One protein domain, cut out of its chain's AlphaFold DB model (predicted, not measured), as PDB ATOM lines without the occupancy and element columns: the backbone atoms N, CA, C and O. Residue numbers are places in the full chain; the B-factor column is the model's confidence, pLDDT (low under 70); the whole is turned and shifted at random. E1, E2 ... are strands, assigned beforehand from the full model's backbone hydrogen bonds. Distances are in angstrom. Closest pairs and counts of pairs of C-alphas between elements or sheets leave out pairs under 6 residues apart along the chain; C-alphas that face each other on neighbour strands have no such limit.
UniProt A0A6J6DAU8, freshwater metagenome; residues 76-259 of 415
ATOM      1  N   SER A  76     235.085 220.385 189.745       95.50
ATOM      2  CA  SER A  76     235.042 220.253 191.198       95.50
ATOM      3  C   SER A  76     236.313 220.825 191.813       95.50
ATOM      4  O   SER A  76     237.419 220.511 191.368       95.50
ATOM      5  N   PHE A  77     236.167 221.681 192.818       96.88
ATOM      6  CA  PHE A  77     237.260 222.336 193.532       96.88
ATOM      7  C   PHE A  77     237.211 221.918 194.999       96.88
ATOM      8  O   PHE A  77     236.183 222.073 195.642       96.88
ATOM      9  N   LEU A  78     238.319 221.427 195.541       96.62
ATOM     10  CA  LEU A  78     238.493 221.218 196.973       96.62
ATOM     11  C   LEU A  78     239.292 222.397 197.526       96.62
ATOM     12  O   LEU A  78     240.466 222.566 197.194       96.62
ATOM     13  N   LEU A  79     238.649 223.219 198.346       96.50
ATOM     14  CA  LEU A  79     239.288 224.327 199.046       96.50
ATOM     15  C   LEU A  79     239.670 223.850 200.448       96.50
ATOM     16  O   LEU A  79     238.784 223.348 201.141       96.50
ATOM     17  N   PRO A  80     240.929 223.996 200.890       92.31
ATOM     18  CA  PRO A  80     241.267 223.812 202.295       92.31
ATOM     19  C   PRO A  80     240.621 224.970 203.056       92.31
ATOM     20  O   PRO A  80     241.104 226.087 203.005       92.31
ATOM     21  N   LEU A  81     239.447 224.740 203.634       89.62
ATOM     22  CA  LEU A  81     238.684 225.716 204.403       89.62
ATOM     23  C   LEU A  81     237.979 224.975 205.541       89.62
ATOM     24  O   LEU A  81     237.583 223.818 205.369       89.62
ATOM     25  N   PHE A  82     237.833 225.619 206.700       81.50
ATOM     26  CA  PHE A  82     237.188 225.049 207.894       81.50
ATOM     27  C   PHE A  82     237.856 223.766 208.431       81.50
ATOM     28  O   PHE A  82     237.214 222.946 209.086       81.50
ATOM     29  N   GLY A  83     239.144 223.551 208.135       73.50
ATOM     30  CA  GLY A  83     239.939 222.403 208.594       73.50
ATOM     31  C   GLY A  83     239.587 221.042 207.969       73.50
ATOM     32  O   GLY A  83     240.448 220.168 207.900       73.50
ATOM     33  N   THR A  84     238.357 220.841 207.485       78.62
ATOM     34  CA  THR A  84     237.929 219.619 206.775       78.62
ATOM     35  C   THR A  84     237.959 219.755 205.257       78.62
ATOM     36  O   THR A  84     237.880 218.749 204.556       78.62
ATOM     37  N   GLY A  85     238.069 220.984 204.752       89.81
ATOM     38  CA  GLY A  85     237.918 221.312 203.344       89.81
ATOM     39  C   GLY A  85     236.459 221.557 202.952       89.81
ATOM     40  O   GLY A  85     235.529 221.081 203.607       89.81
ATOM     41  N   LEU A  86     236.268 222.285 201.857       95.38
ATOM     42  CA  LEU A  86     234.978 222.555 201.231       95.38
ATOM     43  C   LEU A  86     235.054 222.179 199.750       95.38
ATOM     44  O   LEU A  86     235.928 222.659 199.027       95.38
ATOM     45  N   VAL A  87     234.136 221.330 199.293       96.31
ATOM     46  CA  VAL A  87     233.988 220.999 197.873       96.31
ATOM     47  C   VAL A  87     233.081 222.031 197.222       96.31
ATOM     48  O   VAL A  87     231.989 222.286 197.723       96.31
ATOM     49  N   VAL A  88     233.516 222.599 196.103       97.25
ATOM     50  CA  VAL A  88     232.758 223.534 195.272       97.25
ATOM     51  C   VAL A  88     232.650 222.954 193.867       97.25
ATOM     52  O   VAL A  88     233.623 222.941 193.115       97.25
ATOM     53  N   ASP A  89     231.461 222.494 193.500       96.44
ATOM     54  CA  ASP A  89     231.150 222.042 192.150       96.44
ATOM     55  C   ASP A  89     230.616 223.206 191.317       96.44
ATOM     56  O   ASP A  89     229.694 223.921 191.717       96.44
ATOM     57  N   VAL A  90     231.199 223.386 190.137       95.56
ATOM     58  CA  VAL A  90     230.909 224.481 189.217       95.56
ATOM     59  C   VAL A  90     230.519 223.915 187.861       95.56
ATOM     60  O   VAL A  90     231.321 223.281 187.167       95.56
ATOM     61  N   GLU A  91     229.296 224.222 187.444       92.50
ATOM     62  CA  GLU A  91     228.828 223.999 186.083       92.50
ATOM     63  C   GLU A  91     228.785 225.335 185.341       92.50
ATOM     64  O   GLU A  91     228.249 226.335 185.834       92.50
ATOM     65  N   THR A  92     229.358 225.344 184.138       88.44
ATOM     66  CA  THR A  92     229.332 226.512 183.260       88.44
ATOM     67  C   THR A  92     228.513 226.237 182.010       88.44
ATOM     68  O   THR A  92     228.464 225.126 181.478       88.44
ATOM     69  N   GLY A  93     227.849 227.283 181.548       80.81
ATOM     70  CA  GLY A  93     227.079 227.315 180.328       80.81
ATOM     71  C   GLY A  93     227.770 228.107 179.213       80.81
ATOM     72  O   GLY A  93     228.947 228.475 179.305       80.81
ATOM     73  N   PRO A  94     227.013 228.405 178.147       74.81
ATOM     74  CA  PRO A  94     227.447 229.243 177.030       74.81
ATOM     75  C   PRO A  94     228.115 230.546 177.481       74.81
ATOM     76  O   PRO A  94     227.687 231.173 178.452       74.81
ATOM     77  N   GLY A  95     229.166 230.964 176.771       75.00
ATOM     78  CA  GLY A  95     229.913 232.188 177.087       75.00
ATOM     79  C   GLY A  95     230.695 232.141 178.411       75.00
ATOM     80  O   GLY A  95     231.296 233.147 178.797       75.00
ATOM     81  N   GLY A  96     230.716 230.991 179.095       80.88
ATOM     82  CA  GLY A  96     231.344 230.816 180.403       80.88
ATOM     83  C   GLY A  96     230.538 231.417 181.553       80.88
ATOM     84  O   GLY A  96     231.138 231.862 182.520       80.88
ATOM     85  N   ASN A  97     229.208 231.496 181.439       87.69
ATOM     86  CA  ASN A  97     228.371 231.870 182.582       87.69
ATOM     87  C   ASN A  97     228.209 230.685 183.531       87.69
ATOM     88  O   ASN A  97     228.201 229.536 183.095       87.69
ATOM     89  N   LEU A  98     228.028 230.961 184.812       91.56
ATOM     90  CA  LEU A  98     227.678 229.965 185.812       91.56
ATOM     91  C   LEU A  98     226.231 229.516 185.584       91.56
ATOM     92  O   LEU A  98     225.334 230.344 185.448       91.56
ATOM     93  N   THR A  99     225.994 228.205 185.551       91.62
ATOM     94  CA  THR A  99     224.635 227.629 185.524       91.62
ATOM     95  C   THR A  99     224.267 227.004 186.861       91.62
ATOM     96  O   THR A  99     223.099 227.009 187.258       91.62
ATOM     97  N   LYS A 100     225.268 226.488 187.576       94.25
ATOM     98  CA  LYS A 100     225.105 225.913 188.904       94.25
ATOM     99  C   LYS A 100     226.405 226.016 189.686       94.25
ATOM    100  O   LYS A 100     227.478 225.753 189.143       94.25
ATOM    101  N   VAL A 101     226.282 226.382 190.954       96.88
ATOM    102  CA  VAL A 101     227.353 226.304 191.948       96.88
ATOM    103  C   VAL A 101     226.813 225.502 193.118       96.88
ATOM    104  O   VAL A 101     225.699 225.735 193.582       96.88
ATOM    105  N   SER A 102     227.547 224.501 193.578       96.44
ATOM    106  CA  SER A 102     227.130 223.703 194.728       96.44
ATOM    107  C   SER A 102     228.286 223.497 195.683       96.44
ATOM    108  O   SER A 102     229.392 223.201 195.246       96.44
ATOM    109  N   VAL A 103     228.028 223.676 196.974       95.94
ATOM    110  CA  VAL A 103     229.024 223.514 198.034       95.94
ATOM    111  C   VAL A 103     228.681 222.337 198.935       95.94
ATOM    112  O   VAL A 103     227.507 222.128 199.243       95.94
ATOM    113  N   PHE A 104     229.689 221.572 199.350       94.38
ATOM    114  CA  PHE A 104     229.527 220.371 200.173       94.38
ATOM    115  C   PHE A 104     230.714 220.181 201.115       94.38
ATOM    116  O   PHE A 104     231.849 220.530 200.780       94.38
ATOM    117  N   THR A 105     230.477 219.545 202.258       92.88
ATOM    118  CA  THR A 105     231.560 218.913 203.019       92.88
ATOM    119  C   THR A 105     232.090 217.712 202.223       92.88
ATOM    120  O   THR A 105     231.287 216.981 201.631       92.88
ATOM    121  N   PRO A 106     233.407 217.445 202.193       90.69
ATOM    122  CA  PRO A 106     233.940 216.249 201.549       90.69
ATOM    123  C   PRO A 106     233.258 214.961 202.040       90.69
ATOM    124  O   PRO A 106     233.247 214.661 203.231       90.69
ATOM    125  N   GLY A 107     232.703 214.186 201.104       87.81
ATOM    126  CA  GLY A 107     231.982 212.939 201.395       87.81
ATOM    127  C   GLY A 107     230.486 213.103 201.690       87.81
ATOM    128  O   GLY A 107     229.795 212.097 201.844       87.81
ATOM    129  N   GLU A 108     229.973 214.332 201.717       90.50
ATOM    130  CA  GLU A 108     228.549 214.635 201.878       90.50
ATOM    131  C   GLU A 108     227.910 215.087 200.556       90.50
ATOM    132  O   GLU A 108     228.588 215.445 199.595       90.50
ATOM    133  N   SER A 109     226.578 215.054 200.496       86.44
ATOM    134  CA  SER A 109     225.784 215.473 199.327       86.44
ATOM    135  C   SER A 109     224.873 216.671 199.607       86.44
ATOM    136  O   SER A 109     224.109 217.094 198.738       86.44
ATOM    137  N   THR A 110     224.943 217.226 200.816       88.62
ATOM    138  CA  THR A 110     224.177 218.393 201.260       88.62
ATOM    139  C   THR A 110     225.111 219.544 201.598       88.62
ATOM    140  O   THR A 110     226.251 219.321 202.003       88.62
ATOM    141  N   ALA A 111     224.628 220.776 201.431       90.56
ATOM    142  CA  ALA A 111     225.397 221.950 201.811       90.56
ATOM    143  C   ALA A 111     225.643 221.980 203.332       90.56
ATOM    144  O   ALA A 111     224.733 221.626 204.092       90.56
ATOM    145  N   PRO A 112     226.828 222.430 203.783       90.06
ATOM    146  CA  PRO A 112     227.071 222.712 205.190       90.06
ATOM    147  C   PRO A 112     226.067 223.740 205.728       90.06
ATOM    148  O   PRO A 112     225.691 224.687 205.032       90.06
ATOM    149  N   ALA A 113     225.639 223.566 206.977       89.62
ATOM    150  CA  ALA A 113     224.811 224.559 207.655       89.62
ATOM    151  C   ALA A 113     225.596 225.865 207.888       89.62
ATOM    152  O   ALA A 113     226.819 225.845 208.005       89.62
ATOM    153  N   GLY A 114     224.888 226.995 207.978       90.12
ATOM    154  CA  GLY A 114     225.495 228.297 208.287       90.12
ATOM    155  C   GLY A 114     226.166 229.004 207.104       90.12
ATOM    156  O   GLY A 114     226.772 230.050 207.307       90.12
ATOM    157  N   LEU A 115     226.054 228.477 205.879       94.31
ATOM    158  CA  LEU A 115     226.491 229.160 204.657       94.31
ATOM    159  C   LEU A 115     225.325 229.890 203.985       94.31
ATOM    160  O   LEU A 115     224.232 229.338 203.873       94.31
ATOM    161  N   THR A 116     225.572 231.104 203.494       95.56
ATOM    162  CA  THR A 116     224.590 231.925 202.769       95.56
ATOM    163  C   THR A 116     225.236 232.559 201.542       95.56
ATOM    164  O   THR A 116     226.326 233.114 201.636       95.56
ATOM    165  N   ALA A 117     224.570 232.502 200.387       96.19
ATOM    166  CA  ALA A 117     224.994 233.227 199.196       96.19
ATOM    167  C   ALA A 117     224.580 234.704 199.285       96.19
ATOM    168  O   ALA A 117     223.399 235.000 199.450       96.19
ATOM    169  N   THR A 118     225.539 235.620 199.173       94.00
ATOM    170  CA  THR A 118     225.328 237.079 199.260       94.00
ATOM    171  C   THR A 118     225.328 237.766 197.905       94.00
ATOM    172  O   THR A 118     224.757 238.839 197.770       94.00
ATOM    173  N   GLU A 119     225.945 237.150 196.900       92.75
ATOM    174  CA  GLU A 119     225.885 237.596 195.512       92.75
ATOM    175  C   GLU A 119     225.626 236.375 194.633       92.75
ATOM    176  O   GLU A 119     226.321 235.364 194.751       92.75
ATOM    177  N   VAL A 120     224.633 236.453 193.745       93.56
ATOM    178  CA  VAL A 120     224.348 235.398 192.768       93.56
ATOM    179  C   VAL A 120     224.058 236.037 191.416       93.56
ATOM    180  O   VAL A 120     222.940 236.442 191.107       93.56
ATOM    181  N   SER A 121     225.085 236.111 190.578       90.94
ATOM    182  CA  SER A 121     225.005 236.634 189.219       90.94
ATOM    183  C   SER A 121     225.493 235.599 188.208       90.94
ATOM    184  O   SER A 121     226.166 234.622 188.537       90.94
ATOM    185  N   ALA A 122     225.190 235.815 186.926       89.31
ATOM    186  CA  ALA A 122     225.573 234.897 185.850       89.31
ATOM    187  C   ALA A 122     227.087 234.610 185.764       89.31
ATOM    188  O   ALA A 122     227.498 233.684 185.069       89.31
ATOM    189  N   ARG A 123     227.939 235.408 186.417       90.25
ATOM    190  CA  ARG A 123     229.403 235.280 186.359       90.25
ATOM    191  C   ARG A 123     230.083 235.229 187.715       90.25
ATOM    192  O   ARG A 123     231.290 234.992 187.739       90.25
ATOM    193  N   SER A 124     229.351 235.464 188.798       94.38
ATOM    194  CA  SER A 124     229.892 235.554 190.148       94.38
ATOM    195  C   SER A 124     228.899 234.951 191.133       94.38
ATOM    196  O   SER A 124     227.706 235.233 191.065       94.38
ATOM    197  N   VAL A 125     229.392 234.110 192.030       97.06
ATOM    198  CA  VAL A 125     228.662 233.662 193.212       97.06
ATOM    199  C   VAL A 125     229.559 233.897 194.412       97.06
ATOM    200  O   VAL A 125     230.703 233.438 194.419       97.06
ATOM    201  N   GLU A 126     229.040 234.589 195.417       97.44
ATOM    202  CA  GLU A 126     229.717 234.811 196.691       97.44
ATOM    203  C   GLU A 126     228.928 234.137 197.809       97.44
ATOM    204  O   GLU A 126     227.717 234.320 197.911       97.44
ATOM    205  N   ILE A 127     229.612 233.338 198.625       96.69
ATOM    206  CA  ILE A 127     229.042 232.590 199.748       96.69
ATOM    207  C   ILE A 127     229.833 232.949 200.999       96.69
ATOM    208  O   ILE A 127     231.057 232.863 200.986       96.69
ATOM    209  N   VAL A 128     229.149 233.317 202.075       94.94
ATOM    210  CA  VAL A 128     229.753 233.634 203.375       94.94
ATOM    211  C   VAL A 128     229.235 232.684 204.446       94.94
ATOM    212  O   VAL A 128     228.146 232.117 204.308       94.94
ATOM    213  N   ASN A 129     230.010 232.503 205.508       92.81
ATOM    214  CA  ASN A 129     229.530 231.871 206.731       92.81
ATOM    215  C   ASN A 129     228.779 232.870 207.634       92.81
ATOM    216  O   ASN A 129     228.764 234.075 207.390       92.81
ATOM    217  N   GLU A 130     228.116 232.349 208.668       88.19
ATOM    218  CA  GLU A 130     227.202 233.099 209.542       88.19
ATOM    219  C   GLU A 130     227.851 234.288 210.270       88.19
ATOM    220  O   GLU A 130     227.208 235.319 210.456       88.19
ATOM    221  N   ASP A 131     229.118 234.163 210.663       85.19
ATOM    222  CA  ASP A 131     229.881 235.216 211.342       85.19
ATOM    223  C   ASP A 131     230.647 236.134 210.368       85.19
ATOM    224  O   ASP A 131     231.237 237.123 210.802       85.19
ATOM    225  N   GLY A 132     230.628 235.830 209.064       83.00
ATOM    226  CA  GLY A 132     231.345 236.568 208.026       83.00
ATOM    227  C   GLY A 132     232.867 236.405 208.059       83.00
ATOM    228  O   GLY A 132     233.552 237.128 207.339       83.00
ATOM    229  N   SER A 133     233.403 235.480 208.864       85.25
ATOM    230  CA  SER A 133     234.851 235.243 208.972       85.25
ATOM    231  C   SER A 133     235.437 234.521 207.757       85.25
ATOM    232  O   SER A 133     236.637 234.610 207.507       85.25
ATOM    233  N   ALA A 134     234.600 233.840 206.970       91.50
ATOM    234  CA  ALA A 134     235.007 233.127 205.773       91.50
ATOM    235  C   ALA A 134     234.102 233.430 204.579       91.50
ATOM    236  O   ALA A 134     232.873 233.500 204.675       91.50
ATOM    237  N   LYS A 135     234.727 233.542 203.406       95.00
ATOM    238  CA  LYS A 135     234.052 233.853 202.145       95.00
ATOM    239  C   LYS A 135     234.574 232.973 201.022       95.00
ATOM    240  O   LYS A 135     235.777 232.849 200.828       95.00
ATOM    241  N   VAL A 136     233.666 232.416 200.232       97.25
ATOM    242  CA  VAL A 136     233.960 231.679 199.003       97.25
ATOM    243  C   VAL A 136     233.456 232.479 197.813       97.25
ATOM    244  O   VAL A 136     232.296 232.880 197.774       97.25
ATOM    245  N   VAL A 137     234.319 232.695 196.826       97.62
ATOM    246  CA  VAL A 137     233.998 233.438 195.605       97.62
ATOM    247  C   VAL A 137     234.235 232.550 194.393       97.62
ATOM    248  O   VAL A 137     235.352 232.098 194.140       97.62
ATOM    249  N   VAL A 138     233.184 232.335 193.607       98.00
ATOM    250  CA  VAL A 138     233.225 231.596 192.345       98.00
ATOM    251  C   VAL A 138     232.985 232.572 191.210       98.00
ATOM    252  O   VAL A 138     231.923 233.178 191.125       98.00
ATOM    253  N   ARG A 139     233.946 232.706 190.297       96.00
ATOM    254  CA  ARG A 139     233.810 233.531 189.094       96.00
ATOM    255  C   ARG A 139     234.046 232.720 187.835       96.00
ATOM    256  O   ARG A 139     234.992 231.934 187.756       96.00
ATOM    257  N   SER A 140     233.238 232.963 186.810       91.88
ATOM    258  CA  SER A 140     233.492 232.443 185.469       91.88
ATOM    259  C   SER A 140     233.211 233.493 184.403       91.88
ATOM    260  O   SER A 140     232.259 234.267 184.491       91.88
ATOM    261  N   ASN A 141     234.103 233.577 183.419       82.62
ATOM    262  CA  ASN A 141     233.992 234.540 182.332       82.62
ATOM    263  C   ASN A 141     234.744 234.041 181.095       82.62
ATOM    264  O   ASN A 141     235.947 233.777 181.169       82.62
ATOM    265  N   LYS A 142     234.060 233.948 179.946       79.44
ATOM    266  CA  LYS A 142     234.659 233.599 178.641       79.44
ATOM    267  C   LYS A 142     235.530 232.328 178.695       79.44
ATOM    268  O   LYS A 142     236.626 232.297 178.135       79.44
ATOM    269  N   GLY A 143     235.074 231.305 179.424       79.81
ATOM    270  CA  GLY A 143     235.770 230.021 179.601       79.81
ATOM    271  C   GLY A 143     236.902 230.017 180.641       79.81
ATOM    272  O   GLY A 143     237.498 228.971 180.894       79.81
ATOM    273  N   GLY A 144     237.214 231.161 181.256       89.38
ATOM    274  CA  GLY A 144     238.027 231.215 182.469       89.38
ATOM    275  C   GLY A 144     237.187 230.910 183.709       89.38
ATOM    276  O   GLY A 144     235.988 231.200 183.739       89.38
ATOM    277  N   GLN A 145     237.817 230.339 184.731       94.62
ATOM    278  CA  GLN A 145     237.196 230.051 186.027       94.62
ATOM    279  C   GLN A 145     238.146 230.477 187.147       94.62
ATOM    280  O   GLN A 145     239.359 230.322 187.026       94.62
ATOM    281  N   ARG A 146     237.607 231.016 188.235       96.94
ATOM    282  CA  ARG A 146     238.325 231.333 189.472       96.94
ATOM    283  C   ARG A 146     237.456 230.869 190.628       96.94
ATOM    284  O   ARG A 146     236.299 231.267 190.692       96.94
ATOM    285  N   VAL A 147     238.017 230.071 191.521       97.94
ATOM    286  CA  VAL A 147     237.405 229.738 192.806       97.94
ATOM    287  C   VAL A 147     238.375 230.153 193.895       97.94
ATOM    288  O   VAL A 147     239.577 229.906 193.791       97.94
ATOM    289  N   GLU A 148     237.859 230.844 194.894       97.44
ATOM    290  CA  GLU A 148     238.632 231.447 195.968       97.44
ATOM    291  C   GLU A 148     237.944 231.200 197.301       97.44
ATOM    292  O   GLU A 148     236.723 231.295 197.373       97.44
ATOM    293  N   ALA A 149     238.730 230.908 198.332       96.12
ATOM    294  CA  ALA A 149     238.310 230.955 199.722       96.12
ATOM    295  C   ALA A 149     239.152 231.994 200.464       96.12
ATOM    296  O   ALA A 149     240.355 232.109 200.223       96.12
ATOM    297  N   ARG A 150     238.496 232.730 201.354       95.00
ATOM    298  CA  ARG A 150     239.071 233.704 202.279       95.00
ATOM    299  C   ARG A 150     238.691 233.315 203.693       95.00
ATOM    300  O   ARG A 150     237.578 232.822 203.889       95.00
ATOM    301  N   ALA A 151     239.597 233.543 204.626       92.25
ATOM    302  CA  ALA A 151     239.424 233.248 206.037       92.25
ATOM    303  C   ALA A 151     240.245 234.230 206.890       92.25
ATOM    304  O   ALA A 151     241.077 234.966 206.354       92.25
ATOM    305  N   GLY A 152     240.035 234.224 208.206       89.00
ATOM    306  CA  GLY A 152     240.698 235.133 209.144       89.00
ATOM    307  C   GLY A 152     242.088 234.674 209.594       89.00
ATOM    308  O   GLY A 152     242.740 235.356 210.381       89.00
ATOM    309  N   SER A 153     242.552 233.493 209.170       89.00
ATOM    310  CA  SER A 153     243.905 233.024 209.484       89.00
ATOM    311  C   SER A 153     244.427 231.975 208.500       89.00
ATOM    312  O   SER A 153     243.668 231.299 207.800       89.00
ATOM    313  N   LEU A 154     245.754 231.801 208.464       88.81
ATOM    314  CA  LEU A 154     246.402 230.796 207.618       88.81
ATOM    315  C   LEU A 154     245.991 229.368 208.004       88.81
ATOM    316  O   LEU A 154     245.838 228.516 207.132       88.81
ATOM    317  N   GLU A 155     245.787 229.093 209.292       88.94
ATOM    318  CA  GLU A 155     245.355 227.781 209.781       88.94
ATOM    319  C   GLU A 155     243.987 227.385 209.220       88.94
ATOM    320  O   GLU A 155     243.759 226.207 208.942       88.94
ATOM    321  N   GLU A 156     243.092 228.353 209.019       89.38
ATOM    322  CA  GLU A 156     241.757 228.105 208.475       89.38
ATOM    323  C   GLU A 156     241.791 227.696 207.003       89.38
ATOM    324  O   GLU A 156     240.907 226.949 206.572       89.38
ATOM    325  N   ILE A 157     242.818 228.136 206.262       91.81
ATOM    326  CA  ILE A 157     243.037 227.773 204.855       91.81
ATOM    327  C   ILE A 157     244.145 226.735 204.629       91.81
ATOM    328  O   ILE A 157     244.518 226.453 203.487       91.81
ATOM    329  N   SER A 158     244.715 226.184 205.700       92.06
ATOM    330  CA  SER A 158     245.788 225.193 205.617       92.06
ATOM    331  C   SER A 158     245.228 223.785 205.442       92.06
ATOM    332  O   SER A 158     244.199 223.423 206.013       92.06
ATOM    333  N   GLY A 159     245.938 222.960 204.676       93.38
ATOM    334  CA  GLY A 159     245.587 221.567 204.424       93.38
ATOM    335  C   GLY A 159     245.375 221.238 202.943       93.38
ATOM    336  O   GLY A 159     245.778 222.000 202.055       93.38
ATOM    337  N   PRO A 160     244.785 220.063 202.658       94.50
ATOM    338  CA  PRO A 160     244.670 219.547 201.304       94.50
ATOM    339  C   PRO A 160     243.642 220.330 200.486       94.50
ATOM    340  O   PRO A 160     242.501 220.531 200.900       94.50
ATOM    341  N   GLY A 161     244.044 220.699 199.277       96.50
ATOM    342  CA  GLY A 161     243.202 221.295 198.257       96.50
ATOM    343  C   GLY A 161     243.315 220.563 196.926       96.50
ATOM    344  O   GLY A 161     244.150 219.674 196.723       96.50
ATOM    345  N   GLY A 162     242.464 220.932 195.979       96.38
ATOM    346  CA  GLY A 162     242.556 220.372 194.645       96.38
ATOM    347  C   GLY A 162     241.526 220.882 193.660       96.38
ATOM    348  O   GLY A 162     240.627 221.656 193.973       96.38
ATOM    349  N   TRP A 163     241.672 220.410 192.435       97.62
ATOM    350  CA  TRP A 163     240.736 220.614 191.350       97.62
ATOM    351  C   TRP A 163     240.620 219.335 190.526       97.62
ATOM    352  O   TRP A 163     241.606 218.624 190.325       97.62
ATOM    353  N   SER A 164     239.430 219.057 190.013       95.75
ATOM    354  CA  SER A 164     239.202 218.033 188.999       95.75
ATOM    355  C   SER A 164     238.109 218.468 188.034       95.75
ATOM    356  O   SER A 164     237.223 219.245 188.382       95.75
ATOM    357  N   GLY A 165     238.175 217.988 186.801       93.44
ATOM    358  CA  GLY A 165     237.183 218.302 185.780       93.44
ATOM    359  C   GLY A 165     237.765 218.151 184.388       93.44
ATOM    360  O   GLY A 165     238.790 217.502 184.188       93.44
ATOM    361  N   GLU A 166     237.120 218.770 183.410       90.75
ATOM    362  CA  GLU A 166     237.640 218.832 182.047       90.75
ATOM    363  C   GLU A 166     238.583 220.027 181.867       90.75
ATOM    364  O   GLU A 166     238.183 221.190 181.982       90.75
ATOM    365  N   ILE A 167     239.855 219.756 181.554       90.50
ATOM    366  CA  ILE A 167     240.817 220.825 181.252       90.50
ATOM    367  C   ILE A 167     240.638 221.347 179.823       90.50
ATOM    368  O   ILE A 167     240.703 222.558 179.595       90.50
ATOM    369  N   PHE A 168     240.324 220.437 178.901       86.12
ATOM    370  CA  PHE A 168     239.865 220.684 177.536       86.12
ATOM    371  C   PHE A 168     238.584 219.870 177.297       86.12
ATOM    372  O   PHE A 168     238.365 218.901 178.024       86.12
ATOM    373  N   PRO A 169     237.751 220.213 176.296       80.94
ATOM    374  CA  PRO A 169     236.514 219.482 176.023       80.94
ATOM    375  C   PRO A 169     236.746 217.969 175.883       80.94
ATOM    376  O   PRO A 169     237.494 217.531 175.010       80.94
ATOM    377  N   GLY A 170     236.115 217.179 176.756       78.62
ATOM    378  CA  GLY A 170     236.245 215.718 176.795       78.62
ATOM    379  C   GLY A 170     237.583 215.185 177.329       78.62
ATOM    380  O   GLY A 170     237.830 213.982 177.251       78.62
ATOM    381  N   VAL A 171     238.450 216.049 177.863       84.81
ATOM    382  CA  VAL A 171     239.760 215.680 178.416       84.81
ATOM    383  C   VAL A 171     239.750 215.887 179.931       84.81
ATOM    384  O   VAL A 171     239.909 217.026 180.388       84.81
ATOM    385  N   PRO A 172     239.586 214.816 180.726       90.75
ATOM    386  CA  PRO A 172     239.621 214.921 182.175       90.75
ATOM    387  C   PRO A 172     241.039 215.225 182.669       90.75
ATOM    388  O   PRO A 172     242.033 214.765 182.101       90.75
ATOM    389  N   ALA A 173     241.122 215.980 183.755       93.44
ATOM    390  CA  ALA A 173     242.350 216.282 184.468       93.44
ATOM    391  C   ALA A 173     242.060 216.503 185.956       93.44
ATOM    392  O   ALA A 173     240.927 216.781 186.358       93.44
ATOM    393  N   SER A 174     243.100 216.393 186.771       96.00
ATOM    394  CA  SER A 174     243.045 216.667 188.202       96.00
ATOM    395  C   SER A 174     244.371 217.241 188.690       96.00
ATOM    396  O   SER A 174     245.435 216.970 188.135       96.00
ATOM    397  N   VAL A 175     244.299 218.062 189.732       97.12
ATOM    398  CA  VAL A 175     245.447 218.664 190.408       97.12
ATOM    399  C   VAL A 175     245.170 218.616 191.901       97.12
ATOM    400  O   VAL A 175     244.203 219.218 192.354       97.12
ATOM    401  N   ALA A 176     246.003 217.923 192.667       97.00
ATOM    402  CA  ALA A 176     246.009 218.010 194.122       97.00
ATOM    403  C   ALA A 176     247.108 218.974 194.585       97.00
ATOM    404  O   ALA A 176     248.161 219.072 193.952       97.00
ATOM    405  N   PHE A 177     246.881 219.664 195.696       96.31
ATOM    406  CA  PHE A 177     247.881 220.488 196.367       96.31
ATOM    407  C   PHE A 177     247.632 220.505 197.876       96.31
ATOM    408  O   PHE A 177     246.604 220.035 198.352       96.31
ATOM    409  N   GLU A 178     248.569 221.056 198.629       95.38
ATOM    410  CA  GLU A 178     248.444 221.278 200.062       95.38
ATOM    411  C   GLU A 178     248.984 222.668 200.388       95.38
ATOM    412  O   GLU A 178     250.121 222.995 200.029       95.38
ATOM    413  N   VAL A 179     248.158 223.495 201.030       94.50
ATOM    414  CA  VAL A 179     248.618 224.745 201.642       94.50
ATOM    415  C   VAL A 179     249.211 224.375 202.988       94.50
ATOM    416  O   VAL A 179     248.546 223.747 203.812       94.50
ATOM    417  N   THR A 180     250.469 224.730 203.195       91.44
ATOM    418  CA  THR A 180     251.183 224.449 204.434       91.44
ATOM    419  C   THR A 180     251.597 225.750 205.093       91.44
ATOM    420  O   THR A 180     251.786 226.775 204.440       91.44
ATOM    421  N   GLY A 181     251.739 225.711 206.409       81.38
ATOM    422  CA  GLY A 181     252.246 226.844 207.155       81.38
ATOM    423  C   GLY A 181     251.914 226.739 208.628       81.38
ATOM    424  O   GLY A 181     250.842 226.293 209.020       81.38
ATOM    425  N   THR A 182     252.882 227.127 209.442       64.56
ATOM    426  CA  THR A 182     252.758 227.324 210.886       64.56
ATOM    427  C   THR A 182     253.753 228.408 211.258       64.56
ATOM    428  O   THR A 182     254.862 228.412 210.723       64.56
ATOM    429  N   ASP A 183     253.387 229.292 212.182       55.72
ATOM    430  CA  ASP A 183     254.296 230.301 212.740       55.72
ATOM    431  C   ASP A 183     254.888 231.272 211.685       55.72
ATOM    432  O   ASP A 183     256.066 231.625 211.747       55.72
ATOM    433  N   GLY A 184     254.072 231.718 210.721       60.03
ATOM    434  CA  GLY A 184     254.416 232.832 209.824       60.03
ATOM    435  C   GLY A 184     255.255 232.472 208.594       60.03
ATOM    436  O   GLY A 184     255.931 233.338 208.047       60.03
ATOM    437  N   THR A 185     255.256 231.213 208.149       78.75
ATOM    438  CA  THR A 185     255.835 230.827 206.850       78.75
ATOM    439  C   THR A 185     254.779 230.145 205.998       78.75
ATOM    440  O   THR A 185     254.309 229.062 206.352       78.75
ATOM    441  N   LEU A 186     254.425 230.778 204.884       91.25
ATOM    442  CA  LEU A 186     253.491 230.247 203.904       91.25
ATOM    443  C   LEU A 186     254.179 229.234 202.978       91.25
ATOM    444  O   LEU A 186     255.275 229.464 202.468       91.25
ATOM    445  N   GLY A 187     253.522 228.101 202.746       93.06
ATOM    446  CA  GLY A 187     253.995 227.027 201.884       93.06
ATOM    447  C   GLY A 187     252.893 226.472 200.987       93.06
ATOM    448  O   GLY A 187     251.701 226.537 201.285       93.06
ATOM    449  N   LEU A 188     253.307 225.915 199.850       95.12
ATOM    450  CA  LEU A 188     252.420 225.313 198.862       95.12
ATOM    451  C   LEU A 188     253.117 224.112 198.238       95.12
ATOM    452  O   LEU A 188     254.146 224.245 197.571       95.12
ATOM    453  N   VAL A 189     252.545 222.933 198.451       95.00
ATOM    454  CA  VAL A 189     253.067 221.668 197.936       95.00
ATOM    455  C   VAL A 189     252.111 221.146 196.878       95.00
ATOM    456  O   VAL A 189     250.915 221.017 197.118       95.00
ATOM    457  N   LEU A 190     252.623 220.838 195.687       95.56
ATOM    458  CA  LEU A 190     251.834 220.156 194.666       95.56
ATOM    459  C   LEU A 190     251.806 218.653 194.945       95.56
ATOM    460  O   LEU A 190     252.837 218.039 195.216       95.56
ATOM    461  N   GLY A 191     250.615 218.070 194.861       93.31
ATOM    462  CA  GLY A 191     250.391 216.636 194.936       93.31
ATOM    463  C   GLY A 191     250.325 216.001 193.549       93.31
ATOM    464  O   GLY A 191     251.019 216.395 192.610       93.31
ATOM    465  N   ARG A 192     249.462 214.992 193.411       93.00
ATOM    466  CA  ARG A 192     249.238 214.300 192.140       93.00
ATOM    467  C   ARG A 192     248.604 215.232 191.106       93.00
ATOM    468  O   ARG A 192     247.621 215.913 191.398       93.00
ATOM    469  N   ILE A 193     249.132 215.188 189.886       94.56
ATOM    470  CA  ILE A 193     248.575 215.874 188.722       94.56
ATOM    471  C   ILE A 193     248.292 214.831 187.641       94.56
ATOM    472  O   ILE A 193     249.209 214.134 187.208       94.56
ATOM    473  N   ASP A 194     247.043 214.738 187.195       93.25
ATOM    474  CA  ASP A 194     246.642 213.905 186.061       93.25
ATOM    475  C   ASP A 194     246.131 214.788 184.911       93.25
ATOM    476  O   ASP A 194     245.448 215.789 185.127       93.25
ATOM    477  N   GLY A 195     246.442 214.406 183.669       91.19
ATOM    478  CA  GLY A 195     246.007 215.111 182.459       91.19
ATOM    479  C   GLY A 195     247.162 215.454 181.508       91.19
ATOM    480  O   GLY A 195     248.299 215.026 181.720       91.19
ATOM    481  N   PRO A 196     246.897 216.221 180.438       89.31
ATOM    482  CA  PRO A 196     247.884 216.577 179.417       89.31
ATOM    483  C   PRO A 196     248.785 217.742 179.868       89.31
ATOM    484  O   PRO A 196     248.756 218.841 179.309       89.31
ATOM    485  N   VAL A 197     249.562 217.524 180.928       92.25
ATOM    486  CA  VAL A 197     250.474 218.527 181.496       92.25
ATOM    487  C   VAL A 197     251.668 218.733 180.567       92.25
ATOM    488  O   VAL A 197     252.353 217.779 180.206       92.25
ATOM    489  N   SER A 198     251.956 219.984 180.211       89.81
ATOM    490  CA  SER A 198     253.154 220.344 179.444       89.81
ATOM    491  C   SER A 198     254.257 220.950 180.299       89.81
ATOM    492  O   SER A 198     255.433 220.793 179.983       89.81
ATOM    493  N   LYS A 199     253.890 221.698 181.345       92.50
ATOM    494  CA  LYS A 199     254.843 222.369 182.230       92.50
ATOM    495  C   LYS A 199     254.236 222.526 183.616       92.50
ATOM    496  O   LYS A 199     253.088 222.942 183.739       92.50
ATOM    497  N   VAL A 200     255.033 222.259 184.642       95.75
ATOM    498  CA  VAL A 200     254.723 222.585 186.035       95.75
ATOM    499  C   VAL A 200     255.767 223.599 186.485       95.75
ATOM    500  O   VAL A 200     256.963 223.356 186.335       95.75
ATOM    501  N   GLY A 201     255.323 224.773 186.925       93.38
ATOM    502  CA  GLY A 201     256.192 225.766 187.546       93.38
ATOM    503  C   GLY A 201     256.622 225.326 188.943       93.38
ATOM    504  O   GLY A 201     256.003 224.457 189.554       93.38
ATOM    505  N   THR A 202     257.675 225.943 189.457       92.81
ATOM    506  CA  THR A 202     258.012 225.867 190.880       92.81
ATOM    507  C   THR A 202     257.140 226.849 191.663       92.81
ATOM    508  O   THR A 202     256.785 227.887 191.103       92.81
ATOM    509  N   PRO A 203     256.779 226.557 192.925       94.38
ATOM    510  CA  PRO A 203     256.158 227.549 193.794       94.38
ATOM    511  C   PRO A 203     257.062 228.778 193.961       94.38
ATOM    512  O   PRO A 203     258.244 228.643 194.275       94.38
ATOM    513  N   GLU A 204     256.502 229.957 193.722       94.50
ATOM    514  CA  GLU A 204     257.135 231.272 193.851       94.50
ATOM    515  C   GLU A 204     256.554 231.933 195.104       94.50
ATOM    516  O   GLU A 204     255.347 232.162 195.139       94.50
ATOM    517  N   LEU A 205     257.383 232.152 196.134       93.56
ATOM    518  CA  LEU A 205     257.014 232.863 197.364       93.56
ATOM    519  C   LEU A 205     257.501 234.310 197.266       93.56
ATOM    520  O   LEU A 205     258.699 234.554 197.117       93.56
ATOM    521  N   GLU A 206     256.569 235.237 197.391       92.56
ATOM    522  CA  GLU A 206     256.773 236.674 197.497       92.56
ATOM    523  C   GLU A 206     256.387 237.092 198.920       92.56
ATOM    524  O   GLU A 206     255.487 236.512 199.536       92.56
ATOM    525  N   SER A 207     257.130 238.025 199.507       89.75
ATOM    526  CA  SER A 207     256.860 238.521 200.858       89.75
ATOM    527  C   SER A 207     257.253 239.984 200.946       89.75
ATOM    528  O   SER A 207     258.408 240.321 200.683       89.75
ATOM    529  N   GLU A 208     256.301 240.826 201.314       86.44
ATOM    530  CA  GLU A 208     256.434 242.280 201.367       86.44
ATOM    531  C   GLU A 208     255.550 242.793 202.507       86.44
ATOM    532  O   GLU A 208     254.424 242.344 202.638       86.44
ATOM    533  N   ASP A 209     256.087 243.645 203.384       82.81
ATOM    534  CA  ASP A 209     255.336 244.428 204.381       82.81
ATOM    535  C   ASP A 209     254.178 243.716 205.125       82.81
ATOM    536  O   ASP A 209     253.089 244.251 205.267       82.81
ATOM    537  N   GLY A 210     254.420 242.507 205.652       81.44
ATOM    538  CA  GLY A 210     253.407 241.756 206.422       81.44
ATOM    539  C   GLY A 210     252.495 240.862 205.572       81.44
ATOM    540  O   GLY A 210     251.732 240.060 206.117       81.44
ATOM    541  N   GLU A 211     252.658 240.905 204.253       89.75
ATOM    542  CA  GLU A 211     252.040 240.020 203.278       89.75
ATOM    543  C   GLU A 211     253.001 238.917 202.826       89.75
ATOM    544  O   GLU A 211     254.203 239.116 202.627       89.75
ATOM    545  N   GLN A 212     252.462 237.718 202.625       93.06
ATOM    546  CA  GLN A 212     253.122 236.637 201.904       93.06
ATOM    547  C   GLN A 212     252.172 236.103 200.841       93.06
ATOM    548  O   GLN A 212     251.042 235.735 201.152       93.06
ATOM    549  N   GLU A 213     252.641 235.974 199.603       95.31
ATOM    550  CA  GLU A 213     251.940 235.288 198.518       95.31
ATOM    551  C   GLU A 213     252.812 234.140 198.018       95.31
ATOM    552  O   GLU A 213     253.960 234.338 197.641       95.31
ATOM    553  N   ILE A 214     252.262 232.929 197.956       96.56
ATOM    554  CA  ILE A 214     252.881 231.821 197.235       96.56
ATOM    555  C   ILE A 214     252.015 231.429 196.049       96.56
ATOM    556  O   ILE A 214     250.799 231.255 196.173       96.56
ATOM    557  N   SER A 215     252.623 231.246 194.881       97.06
ATOM    558  CA  SER A 215     251.879 230.816 193.705       97.06
ATOM    559  C   SER A 215     252.620 229.821 192.831       97.06
ATOM    560  O   SER A 215     253.841 229.769 192.792       97.06
ATOM    561  N   VAL A 216     251.861 229.004 192.107       97.81
ATOM    562  CA  VAL A 216     252.399 228.051 191.140       97.81
ATOM    563  C   VAL A 216     251.514 227.999 189.905       97.81
ATOM    564  O   VAL A 216     250.283 228.069 189.980       97.81
ATOM    565  N   LYS A 217     252.150 227.889 188.738       97.88
ATOM    566  CA  LYS A 217     251.481 227.821 187.436       97.88
ATOM    567  C   LYS A 217     251.672 226.439 186.823       97.88
ATOM    568  O   LYS A 217     252.793 225.953 186.712       97.88
ATOM    569  N   ILE A 218     250.582 225.834 186.371       97.75
ATOM    570  CA  ILE A 218     250.570 224.555 185.662       97.75
ATOM    571  C   ILE A 218     250.026 224.814 184.259       97.75
ATOM    572  O   ILE A 218     248.925 225.339 184.092       97.75
ATOM    573  N   GLU A 219     250.802 224.474 183.236       95.50
ATOM    574  CA  GLU A 219     250.369 224.539 181.844       95.50
ATOM    575  C   GLU A 219     249.947 223.160 181.354       95.50
ATOM    576  O   GLU A 219     250.702 222.189 181.445       95.50
ATOM    577  N   PHE A 220     248.761 223.114 180.761       94.00
ATOM    578  CA  PHE A 220     248.227 221.965 180.051       94.00
ATOM    579  C   PHE A 220     248.225 222.256 178.557       94.00
ATOM    580  O   PHE A 220     247.891 223.375 178.144       94.00
ATOM    581  N   ARG A 221     248.568 221.253 177.746       90.62
ATOM    582  CA  ARG A 221     248.550 221.344 176.282       90.62
ATOM    583  C   ARG A 221     248.056 220.056 175.655       90.62
ATOM    584  O   ARG A 221     248.623 218.997 175.901       90.62
ATOM    585  N   GLN A 222     247.064 220.163 174.783       83.31
ATOM    586  CA  GLN A 222     246.605 219.045 173.970       83.31
ATOM    587  C   GLN A 222     245.994 219.559 172.672       83.31
ATOM    588  O   GLN A 222     245.273 220.550 172.689       83.31
ATOM    589  N   ASP A 223     246.282 218.897 171.550       79.06
ATOM    590  CA  ASP A 223     245.628 219.162 170.260       79.06
ATOM    591  C   ASP A 223     245.664 220.644 169.824       79.06
ATOM    592  O   ASP A 223     244.702 221.178 169.280       79.06
ATOM    593  N   GLY A 224     246.780 221.335 170.090       70.88
ATOM    594  CA  GLY A 224     246.951 222.760 169.770       70.88
ATOM    595  C   GLY A 224     246.226 223.721 170.720       70.88
ATOM    596  O   GLY A 224     246.322 224.935 170.559       70.88
ATOM    597  N   MET A 225     245.538 223.211 171.737       80.75
ATOM    598  CA  MET A 225     244.973 224.001 172.824       80.75
ATOM    599  C   MET A 225     245.972 224.104 173.973       80.75
ATOM    600  O   MET A 225     246.656 223.140 174.315       80.75
ATOM    601  N   ARG A 226     246.014 225.271 174.614       89.25
ATOM    602  CA  ARG A 226     246.680 225.497 175.897       89.25
ATOM    603  C   ARG A 226     245.700 226.039 176.921       89.25
ATOM    604  O   ARG A 226     244.827 226.860 176.616       89.25
ATOM    605  N   ARG A 227     245.910 225.645 178.168       92.62
ATOM    606  CA  ARG A 227     245.228 226.218 179.324       92.62
ATOM    607  C   ARG A 227     246.207 226.289 180.482       92.62
ATOM    608  O   ARG A 227     247.018 225.386 180.663       92.62
ATOM    609  N   THR A 228     246.154 227.375 181.237       96.00
ATOM    610  CA  THR A 228     247.015 227.569 182.403       96.00
ATOM    611  C   THR A 228     246.153 227.551 183.653       96.00
ATOM    612  O   THR A 228     245.159 228.274 183.720       96.00
ATOM    613  N   MET A 229     246.547 226.747 184.632       98.06
ATOM    614  CA  MET A 229     246.050 226.826 185.998       98.06
ATOM    615  C   MET A 229     247.051 227.614 186.852       98.06
ATOM    616  O   MET A 229     248.245 227.337 186.784       98.06
ATOM    617  N   LYS A 230     246.586 228.580 187.648       98.31
ATOM    618  CA  LYS A 230     247.348 229.211 188.740       98.31
ATOM    619  C   LYS A 230     246.717 228.770 190.060       98.31
ATOM    620  O   LYS A 230     245.514 228.967 190.235       98.31
ATOM    621  N   ILE A 231     247.514 228.197 190.955       98.31
ATOM    622  CA  ILE A 231     247.155 228.001 192.363       98.31
ATOM    623  C   ILE A 231     247.937 229.042 193.152       98.31
ATOM    624  O   ILE A 231     249.120 229.249 192.891       98.31
ATOM    625  N   GLN A 232     247.260 229.730 194.055       97.81
ATOM    626  CA  GLN A 232     247.819 230.816 194.842       97.81
ATOM    627  C   GLN A 232     247.294 230.707 196.268       97.81
ATOM    628  O   GLN A 232     246.098 230.488 196.453       97.81
ATOM    629  N   ALA A 233     248.165 230.889 197.249       96.38
ATOM    630  CA  ALA A 233     247.783 231.164 198.622       96.38
ATOM    631  C   ALA A 233     248.422 232.490 199.043       96.38
ATOM    632  O   ALA A 233     249.506 232.815 198.567       96.38
ATOM    633  N   SER A 234     247.756 233.265 199.887       94.94
ATOM    634  CA  SER A 234     248.333 234.461 200.489       94.94
ATOM    635  C   SER A 234     247.882 234.615 201.933       94.94
ATOM    636  O   SER A 234     246.803 234.142 202.294       94.94
ATOM    637  N   VAL A 235     248.705 235.267 202.741       93.06
ATOM    638  CA  VAL A 235     248.364 235.724 204.087       93.06
ATOM    639  C   VAL A 235     248.842 237.160 204.231       93.06
ATOM    640  O   VAL A 235     249.974 237.462 203.876       93.06
ATOM    641  N   GLU A 236     247.970 238.018 204.724       90.19
ATOM    642  CA  GLU A 236     248.201 239.437 204.970       90.19
ATOM    643  C   GLU A 236     247.899 239.703 206.438       90.19
ATOM    644  O   GLU A 236     246.939 239.154 206.987       90.19
ATOM    645  N   THR A 237     248.768 240.460 207.099       84.81
ATOM    646  CA  THR A 237     248.591 240.840 208.501       84.81
ATOM    647  C   THR A 237     248.628 242.352 208.590       84.81
ATOM    648  O   THR A 237     249.677 242.947 208.356       84.81
ATOM    649  N   ASP A 238     247.502 242.955 208.955       75.75
ATOM    650  CA  ASP A 238     247.411 244.399 209.124       75.75
ATOM    651  C   ASP A 238     248.199 244.827 210.368       75.75
ATOM    652  O   ASP A 238     247.861 244.466 211.503       75.75
ATOM    653  N   ASP A 239     249.240 245.635 210.164       65.75
ATOM    654  CA  ASP A 239     250.024 246.236 211.251       65.75
ATOM    655  C   ASP A 239     249.323 247.466 211.877       65.75
ATOM    656  O   ASP A 239     249.698 247.932 212.962       65.75
ATOM    657  N   ASP A 240     248.257 247.964 211.246       58.00
ATOM    658  CA  ASP A 240     247.525 249.169 211.639       58.00
ATOM    659  C   ASP A 240     246.488 248.905 212.742       58.00
ATOM    660  O   ASP A 240     245.305 249.118 212.556       58.00
ATOM    661  N   GLY A 241     246.911 248.459 213.930       52.22
ATOM    662  CA  GLY A 241     246.132 248.550 215.187       52.22
ATOM    663  C   GLY A 241     244.851 247.700 215.330       52.22
ATOM    664  O   GLY A 241     244.450 247.422 216.465       52.22
ATOM    665  N   ASP A 242     244.263 247.248 214.226       59.84
ATOM    666  CA  ASP A 242     243.055 246.425 214.115       59.84
ATOM    667  C   ASP A 242     243.406 244.931 214.191       59.84
ATOM    668  O   ASP A 242     242.574 244.108 214.579       59.84
ATOM    669  N   GLY A 243     244.664 244.595 213.866       60.03
ATOM    670  CA  GLY A 243     245.265 243.266 213.993       60.03
ATOM    671  C   GLY A 243     244.579 242.184 213.161       60.03
ATOM    672  O   GLY A 243     244.623 241.013 213.548       60.03
ATOM    673  N   GLY A 244     243.906 242.569 212.074       72.50
ATOM    674  CA  GLY A 244     243.283 241.639 211.145       72.50
ATOM    675  C   GLY A 244     244.340 240.788 210.450       72.50
ATOM    676  O   GLY A 244     245.371 241.285 210.010       72.50
ATOM    677  N   THR A 245     244.109 239.483 210.378       83.62
ATOM    678  CA  THR A 245     244.824 238.617 209.440       83.62
ATOM    679  C   THR A 245     243.817 238.190 208.384       83.62
ATOM    680  O   THR A 245     242.744 237.699 208.729       83.62
ATOM    681  N   GLU A 246     244.138 238.368 207.106       89.75
ATOM    682  CA  GLU A 246     243.363 237.797 206.002       89.75
ATOM    683  C   GLU A 246     244.204 236.716 205.331       89.75
ATOM    684  O   GLU A 246     245.344 236.928 204.926       89.75
ATOM    685  N   ALA A 247     243.635 235.523 205.198       92.88
ATOM    686  CA  ALA A 247     244.246 234.431 204.467       92.88
ATOM    687  C   ALA A 247     243.368 234.044 203.280       92.88
ATOM    688  O   ALA A 247     242.149 233.916 203.393       92.88
ATOM    689  N   LYS A 248     243.990 233.824 202.123       95.44
ATOM    690  CA  LYS A 248     243.300 233.538 200.864       95.44
ATOM    691  C   LYS A 248     243.920 232.342 200.161       95.44
ATOM    692  O   LYS A 248     245.131 232.283 199.990       95.44
ATOM    693  N   VAL A 249     243.094 231.436 199.647       97.06
ATOM    694  CA  VAL A 249     243.494 230.402 198.684       97.06
ATOM    695  C   VAL A 249     242.672 230.547 197.411       97.06
ATOM    696  O   VAL A 249     241.454 230.705 197.446       97.06
ATOM    697  N   ARG A 250     243.335 230.512 196.258       98.06
ATOM    698  CA  ARG A 250     242.736 230.791 194.954       98.06
ATOM    699  C   ARG A 250     243.217 229.800 193.906       98.06
ATOM    700  O   ARG A 250     244.411 229.656 193.658       98.06
ATOM    701  N   ILE A 251     242.263 229.208 193.195       98.25
ATOM    702  CA  ILE A 251     242.489 228.337 192.040       98.25
ATOM    703  C   ILE A 251     241.910 229.040 190.814       98.25
ATOM    704  O   ILE A 251     240.720 229.345 190.758       98.25
ATOM    705  N   SER A 252     242.748 229.337 189.823       97.50
ATOM    706  CA  SER A 252     242.340 230.027 188.594       97.50
ATOM    707  C   SER A 252     242.686 229.210 187.361       97.50
ATOM    708  O   SER A 252     243.842 228.866 187.150       97.50
ATOM    709  N   LEU A 253     241.702 228.970 186.504       96.12
ATOM    710  CA  LEU A 253     241.864 228.421 185.166       96.12
ATOM    711  C   LEU A 253     241.729 229.540 184.138       96.12
ATOM    712  O   LEU A 253     240.721 230.250 184.088       96.12
ATOM    713  N   SER A 254     242.722 229.670 183.263       93.50
ATOM    714  CA  SER A 254     242.618 230.562 182.114       93.50
ATOM    715  C   SER A 254     241.503 230.102 181.175       93.50
ATOM    716  O   SER A 254     241.147 228.920 181.133       93.50
ATOM    717  N   LYS A 255     241.019 231.014 180.327       88.25
ATOM    718  CA  LYS A 255     240.321 230.601 179.104       88.25
ATOM    719  C   LYS A 255     241.213 229.657 178.297       88.25
ATOM    720  O   LYS A 255     242.444 229.792 178.335       88.25
ATOM    721  N   ILE A 256     240.600 228.737 177.562       85.56
ATOM    722  CA  ILE A 256     241.322 227.942 176.572       85.56
ATOM    723  C   ILE A 256     241.857 228.917 175.525       85.56
ATOM    724  O   ILE A 256     241.123 229.744 174.982       85.56
ATOM    725  N   LYS A 257     243.167 228.874 175.302       82.88
ATOM    726  CA  LYS A 257     243.800 229.575 174.192       82.88
ATOM    727  C   LYS A 257     244.190 228.505 173.191       82.88
ATOM    728  O   LYS A 257     244.832 227.531 173.555       82.88
ATOM    729  N   GLU A 258     243.830 228.680 171.939       69.56
ATOM    730  CA  GLU A 258     244.440 227.893 170.874       69.56
ATOM    731  C   GLU A 258     245.806 228.513 170.588       69.56
ATOM    732  O   GLU A 258     245.921 229.732 170.401       69.56
ATOM    733  N   GLU A 259     246.857 227.705 170.647       61.84
ATOM    734  CA  GLU A 259     248.184 228.171 170.289       61.84
ATOM    735  C   GLU A 259     248.325 228.288 168.770       61.84
ATOM    736  O   GLU A 259     247.842 227.431 168.027       61.84
TER     737      GLU A 259
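What this domain is: This is residues 76 to 259 of the 415 residues of a protein of freshwater metagenome (UniProt A0A6J6DAU8). Two twisted sheets lie face to face as a sandwich, with nine strands in the larger and six in the smaller; the strands of the one run at 15 degrees to those of the other. In the larger, branched sheet, E13 has E14 on one side and both E11 and E12 on the other, while E4, E5, E6, E7 and E15 lie beyond E14. The smaller sheet has the order E3, E2, E1, E8, E9, E10, and neighbours in both sheets are antiparallel. The printed part has 184 residues, with no named helix and fifteen strands, E1 to E15 in chain order, and its class is all strand. It is compact, with a radius of gyration of the C-alphas of 16.3 A, and only just elongated, spanning 53 by 35 by 29 A.

Where its parts are: In the larger sheet, E4 is residues 115 to 121, E5 124 to 129, E6 135 to 141, E7 144 to 151, E11 197 to 200, E12 204 to 208, E13 211 to 222 (36.4 A), E14 225 to 237 (39.6 A) and E15 245 to 253 (26.5 A). In the smaller, E1 is residues 76 to 79, E2 86 to 92, E3 98 to 104, E8 159 to 168 (27.5 A), E9 171 to 181 (33.3 A) and E10 186 to 194 (25.1 A). E1 begins at C-alpha 76 (235.042, 220.253, 191.198), and E15 ends at C-alpha 253 (241.864, 228.421, 185.166).

How they stand to each other: E14 and E15 are a hairpin at 179 degrees, with N 232 and O 250 2.9 A apart. On the other side of E15 is E7, with N 147 and O 251 2.9 A apart. E4, E5, E6 and E7 form a meander, each strand the antiparallel neighbour of the one before. E13 pairs with E14, N 214 and O 233 being 2.8 A apart. Its pairing is staggered: E12 is beside residues 211 to 215, with N 206 and O 213 2.8 A apart, and E11 beside residues 218 to 221, with N 198 and O 219 2.8 A apart. In the other sheet, E1 and E8 are neighbours, with N 78 and O 162 2.8 A apart, and E8 bends by 53 degrees at residue 165. Between the sheets, the closest C-alphas of E10 and E13 are those of Leu 186 and Gln 212, 6.7 A, and of E3 and E6 those of Leu 98 and Ser 140, 6.3 A.

The domain as a whole: The C-alphas of Asp 223 and Gly 241, the two farthest apart, are 53.7 A apart. The printed part has no cut and no long link. The chain changes sheet at the links E3 to E4, E7 to E8 and E10 to E11. The mean pLDDT of the printed part is 89.6; residues 182 to 184, 239 to 243 and 258 to 259 are under 70.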